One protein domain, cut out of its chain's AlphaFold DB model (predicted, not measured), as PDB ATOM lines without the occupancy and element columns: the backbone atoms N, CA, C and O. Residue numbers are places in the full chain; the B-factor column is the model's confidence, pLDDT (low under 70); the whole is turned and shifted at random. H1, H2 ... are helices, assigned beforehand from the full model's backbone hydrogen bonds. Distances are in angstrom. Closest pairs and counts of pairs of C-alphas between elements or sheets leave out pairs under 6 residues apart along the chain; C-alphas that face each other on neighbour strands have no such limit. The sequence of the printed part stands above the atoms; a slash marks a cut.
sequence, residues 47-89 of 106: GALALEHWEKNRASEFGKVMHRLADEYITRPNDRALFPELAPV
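This is residues 47 to 89 of the 106 residues of an uncharacterized protein of Azospirillum sp. RU38E (UniProt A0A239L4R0). The model is a small U: the long helix H2 makes the base, H1 crosses over its first end, and the short H3 lies over the other end, on the same side as H1, while the last residues, 85 to 89, come back to the level of H2 and run beside its last end. The printed part has 43 residues with three named helices, H1, H2 and H3 in that order, and no named strand; the class is all helix. It is compact, with a radius of gyration of the C-alphas of 10.1 A and spans of 25 by 17 by 14 A.

H1, residues 47 to 56, touches residues 62 to 66 of H2, residues 61 to 73; the closest C-alphas are those of Trp 54 and Gly 63, 5.0 A apart. They run opposite ways at a steep tilt of 58 degrees. H3, residues 77 to 80, is apart from H1, and from H2 only just, at 8.4 A. In H1 and H2 every O i to N i+4 pair is within hydrogen-bond range; H3 is too short for such a pair.

H1 begins at C-alpha 47 (287.992, 380.225, 317.343) and measures 14.3 A. H2 measures 18.2 A. H3 measures 5.1 A and ends at C-alpha 80 (296.554, 367.290, 318.692).

The C-alphas farthest apart, of Glu 61 and Asn 78, are 26.8 A apart. Both links are tight. The printed part has no cut, and no printed residue is under 70 in pLDDT.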
ATOM      1  N   GLY A  47     286.931 381.203 317.566       94.38
ATOM      2  CA  GLY A  47     287.992 380.225 317.343       94.38
ATOM      3  C   GLY A  47     288.931 380.640 316.213       94.38
ATOM      4  O   GLY A  47     290.137 380.681 316.422       94.38
ATOM      5  N   ALA A  48     288.390 381.026 315.055       95.31
ATOM      6  CA  ALA A  48     289.185 381.491 313.918       95.31
ATOM      7  C   ALA A  48     290.024 382.725 314.274       95.31
ATOM      8  O   ALA A  48     291.222 382.752 314.004       95.31
ATOM      9  N   LEU A  49     289.421 383.709 314.950       95.31
ATOM     10  CA  LEU A  49     290.130 384.905 315.403       95.31
ATOM     11  C   LEU A  49     291.247 384.572 316.404       95.31
ATOM     12  O   LEU A  49     292.346 385.117 316.312       95.31
ATOM     13  N   ALA A  50     290.969 383.691 317.369       93.19
ATOM     14  CA  ALA A  50     291.943 383.277 318.372       93.19
ATOM     15  C   ALA A  50     293.127 382.532 317.741       93.19
ATOM     16  O   ALA A  50     294.268 382.807 318.110       93.19
ATOM     17  N   LEU A  51     292.866 381.638 316.779       92.31
ATOM     18  CA  LEU A  51     293.904 380.922 316.034       92.31
ATOM     19  C   LEU A  51     294.776 381.889 315.232       92.31
ATOM     20  O   LEU A  51     295.991 381.885 315.397       92.31
ATOM     21  N   GLU A  52     294.165 382.792 314.463       92.81
ATOM     22  CA  GLU A  52     294.902 383.781 313.669       92.81
ATOM     23  C   GLU A  52     295.773 384.693 314.552       92.81
ATOM     24  O   GLU A  52     296.924 384.996 314.225       92.81
ATOM     25  N   HIS A  53     295.248 385.124 315.703       91.44
ATOM     26  CA  HIS A  53     296.022 385.929 316.642       91.44
ATOM     27  C   HIS A  53     297.167 385.130 317.275       91.44
ATOM     28  O   HIS A  53     298.256 385.674 317.464       91.44
ATOM     29  N   TRP A  54     296.936 383.855 317.597       91.12
ATOM     30  CA  TRP A  54     297.947 382.978 318.181       91.12
ATOM     31  C   TRP A  54     299.094 382.681 317.209       91.12
ATOM     32  O   TRP A  54     300.255 382.701 317.623       91.12
ATOM     33  N   GLU A  55     298.785 382.479 315.928       87.94
ATOM     34  CA  GLU A  55     299.771 382.303 314.856       87.94
ATOM     35  C   GLU A  55     300.631 383.559 314.672       87.94
ATOM     36  O   GLU A  55     301.860 383.478 314.645       87.94
ATOM     37  N   LYS A  56     300.004 384.740 314.605       90.94
ATOM     38  CA  LYS A  56     300.711 386.006 314.341       90.94
ATOM     39  C   LYS A  56     301.469 386.552 315.552       90.94
ATOM     40  O   LYS A  56     302.536 387.136 315.394       90.94
ATOM     41  N   ASN A  57     300.931 386.384 316.761       91.12
ATOM     42  CA  ASN A  57     301.446 387.000 317.989       91.12
ATOM     43  C   ASN A  57     301.796 385.949 319.041       91.12
ATOM     44  O   ASN A  57     301.373 386.022 320.198       91.12
ATOM     45  N   ARG A  58     302.593 384.956 318.649       82.06
ATOM     46  CA  ARG A  58     302.844 383.771 319.474       82.06
ATOM     47  C   ARG A  58     303.544 384.056 320.805       82.06
ATOM     48  O   ARG A  58     303.263 383.400 321.802       82.06
ATOM     49  N   ALA A  59     304.407 385.071 320.836       89.69
ATOM     50  CA  ALA A  59     305.118 385.501 322.041       89.69
ATOM     51  C   ALA A  59     304.278 386.389 322.983       89.69
ATOM     52  O   ALA A  59     304.746 386.731 324.071       89.69
ATOM     53  N   SER A  60     303.060 386.772 322.581       93.38
ATOM     54  CA  SER A  60     302.154 387.548 323.433       93.38
ATOM     55  C   SER A  60     301.702 386.743 324.654       93.38
ATOM     56  O   SER A  60     301.693 385.511 324.642       93.38
ATOM     57  N   GLU A  61     301.267 387.435 325.707       93.31
ATOM     58  CA  GLU A  61     300.693 386.785 326.891       93.31
ATOM     59  C   GLU A  61     299.481 385.916 326.531       93.31
ATOM     60  O   GLU A  61     299.353 384.796 327.021       93.31
ATOM     61  N   PHE A  62     298.644 386.377 325.595       91.31
ATOM     62  CA  PHE A  62     297.540 385.578 325.067       91.31
ATOM     63  C   PHE A  62     298.037 384.296 324.393       91.31
ATOM     64  O   PHE A  62     297.514 383.220 324.670       91.31
ATOM     65  N   GLY A  63     299.075 384.379 323.555       91.12
ATOM     66  CA  GLY A  63     299.637 383.213 322.872       91.12
ATOM     67  C   GLY A  63     300.239 382.177 323.825       91.12
ATOM     68  O   GLY A  63     300.063 380.974 323.618       91.12
ATOM     69  N   LYS A  64     300.879 382.626 324.911       92.19
ATOM     70  CA  LYS A  64     301.393 381.744 325.974       92.19
ATOM     71  C   LYS A  64     300.264 381.043 326.727       92.19
ATOM     72  O   LYS A  64     300.340 379.839 326.964       92.19
ATOM     73  N   VAL A  65     299.213 381.784 327.090       93.75
ATOM     74  CA  VAL A  65     298.031 381.219 327.760       93.75
ATOM     75  C   VAL A  65     297.318 380.224 326.845       93.75
ATOM     76  O   VAL A  65     297.014 379.120 327.286       93.75
ATOM     77  N   MET A  66     297.119 380.564 325.569       92.25
ATOM     78  CA  MET A  66     296.518 379.667 324.580       92.25
ATOM     79  C   MET A  66     297.319 378.383 324.400       92.25
ATOM     80  O   MET A  66     296.718 377.317 324.358       92.25
ATOM     81  N   HIS A  67     298.654 378.458 324.343       91.12
ATOM     82  CA  HIS A  67     299.497 377.263 324.254       91.12
ATOM     83  C   HIS A  67     299.327 376.353 325.470       91.12
ATOM     84  O   HIS A  67     299.060 375.168 325.293       91.12
ATOM     85  N   ARG A  68     299.372 376.910 326.689       92.38
ATOM     86  CA  ARG A  68     299.143 376.140 327.922       92.38
ATOM     87  C   ARG A  68     297.770 375.466 327.928       92.38
ATOM     88  O   ARG A  68     297.679 374.284 328.234       92.38
ATOM     89  N   LEU A  69     296.715 376.205 327.584       92.81
ATOM     90  CA  LEU A  69     295.353 375.664 327.545       92.81
ATOM     91  C   LEU A  69     295.202 374.600 326.450       92.81
ATOM     92  O   LEU A  69     294.579 373.568 326.673       92.81
ATOM     93  N   ALA A  70     295.777 374.822 325.272       91.06
ATOM     94  CA  ALA A  70     295.733 373.850 324.191       91.06
ATOM     95  C   ALA A  70     296.482 372.560 324.571       91.06
ATOM     96  O   ALA A  70     295.986 371.469 324.302       91.06
ATOM     97  N   ASP A  71     297.620 372.666 325.262       90.44
ATOM     98  CA  ASP A  71     298.358 371.508 325.773       90.44
ATOM     99  C   ASP A  71     297.561 370.745 326.852       90.44
ATOM    100  O   ASP A  71     297.503 369.517 326.816       90.44
ATOM    101  N   GLU A  72     296.873 371.448 327.756       91.81
ATOM    102  CA  GLU A  72     296.088 370.843 328.843       91.81
ATOM    103  C   GLU A  72     294.785 370.177 328.364       91.81
ATOM    104  O   GLU A  72     294.465 369.061 328.775       91.81
ATOM    105  N   TYR A  73     294.022 370.845 327.492       90.75
ATOM    106  CA  TYR A  73     292.658 370.422 327.149       90.75
ATOM    107  C   TYR A  73     292.565 369.599 325.858       90.75
ATOM    108  O   TYR A  73     291.621 368.816 325.706       90.75
ATOM    109  N   ILE A  74     293.514 369.731 324.926       90.56
ATOM    110  CA  ILE A  74     293.522 368.936 323.690       90.56
ATOM    111  C   ILE A  74     294.300 367.654 323.968       90.56
ATOM    112  O   ILE A  74     295.508 367.586 323.783       90.56
ATOM    113  N   THR A  75     293.608 366.628 324.453       89.75
ATOM    114  CA  THR A  75     294.233 365.367 324.896       89.75
ATOM    115  C   THR A  75     294.154 364.250 323.859       89.75
ATOM    116  O   THR A  75     294.904 363.279 323.927       89.75
ATOM    117  N   ARG A  76     293.253 364.367 322.877       91.06
ATOM    118  CA  ARG A  76     293.057 363.350 321.840       91.06
ATOM    119  C   ARG A  76     294.177 363.428 320.795       91.06
ATOM    120  O   ARG A  76     294.402 364.517 320.266       91.06
ATOM    121  N   PRO A  77     294.824 362.304 320.425       86.44
ATOM    122  CA  PRO A  77     295.922 362.309 319.456       86.44
ATOM    123  C   PRO A  77     295.552 362.924 318.100       86.44
ATOM    124  O   PRO A  77     296.308 363.734 317.574       86.44
ATOM    125  N   ASN A  78     294.366 362.599 317.571       87.00
ATOM    126  CA  ASN A  78     293.889 363.122 316.284       87.00
ATOM    127  C   ASN A  78     293.688 364.640 316.312       87.00
ATOM    128  O   ASN A  78     294.045 365.323 315.358       87.00
ATOM    129  N   ASP A  79     293.153 365.168 317.415       88.56
ATOM    130  CA  ASP A  79     292.924 366.604 317.562       88.56
ATOM    131  C   ASP A  79     294.258 367.333 317.756       88.56
ATOM    132  O   ASP A  79     294.477 368.380 317.157       88.56
ATOM    133  N   ARG A  80     295.194 366.751 318.523       87.12
ATOM    134  CA  ARG A  80     296.554 367.290 318.692       87.12
ATOM    135  C   ARG A  80     297.359 367.316 317.399       87.12
ATOM    136  O   ARG A  80     298.137 368.242 317.214       87.12
ATOM    137  N   ALA A  81     297.153 366.361 316.494       87.06
ATOM    138  CA  ALA A  81     297.816 366.348 315.191       87.06
ATOM    139  C   ALA A  81     297.479 367.581 314.326       87.06
ATOM    140  O   ALA A  81     298.244 367.918 313.426       87.06
ATOM    141  N   LEU A  82     296.370 368.276 314.613       88.00
ATOM    142  CA  LEU A  82     295.997 369.532 313.952       88.00
ATOM    143  C   LEU A  82     296.807 370.740 314.453       88.00
ATOM    144  O   LEU A  82     296.756 371.801 313.836       88.00
ATOM    145  N   PHE A  83     297.548 370.591 315.555       86.81
ATOM    146  CA  PHE A  83     298.322 371.654 316.192       86.81
ATOM    147  C   PHE A  83     299.803 371.255 316.244       86.81
ATOM    148  O   PHE A  83     300.245 370.681 317.241       86.81
ATOM    149  N   PRO A  84     300.606 371.584 315.214       79.81
ATOM    150  CA  PRO A  84     302.019 371.182 315.138       79.81
ATOM    151  C   PRO A  84     302.879 371.758 316.276       79.81
ATOM    152  O   PRO A  84     303.990 371.306 316.528       79.81
ATOM    153  N   GLU A  85     302.352 372.759 316.973       77.94
ATOM    154  CA  GLU A  85     302.974 373.445 318.099       77.94
ATOM    155  C   GLU A  85     302.894 372.699 319.439       77.94
ATOM    156  O   GLU A  85     303.541 373.102 320.414       77.94
ATOM    157  N   LEU A  86     302.004 371.712 319.535       82.81
ATOM    158  CA  LEU A  86     301.796 370.940 320.752       82.81
ATOM    159  C   LEU A  86     302.703 369.716 320.730       82.81
ATOM    160  O   LEU A  86     302.918 369.095 319.689       82.81
ATOM    161  N   ALA A  87     303.229 369.344 321.896       76.69
ATOM    162  CA  ALA A  87     303.985 368.106 322.005       76.69
ATOM    163  C   ALA A  87     303.081 366.908 321.642       76.69
ATOM    164  O   ALA A  87     301.870 366.952 321.869       76.69
ATOM    165  N   PRO A  88     303.612 365.801 321.108       72.44
ATOM    166  CA  PRO A  88     302.832 364.576 320.965       72.44
ATOM    167  C   PRO A  88     302.417 364.038 322.342       72.44
ATOM    168  O   PRO A  88     303.218 364.054 323.278       72.44
ATOM    169  N   VAL A  89     301.188 363.527 322.486       71.94
ATOM    170  CA  VAL A  89     300.830 362.767 323.699       71.94
ATOM    171  C   VAL A  89     301.502 361.405 323.603       71.94
ATOM    172  O   VAL A  89     301.237 360.646 322.668       71.94
TER     173      VAL A  89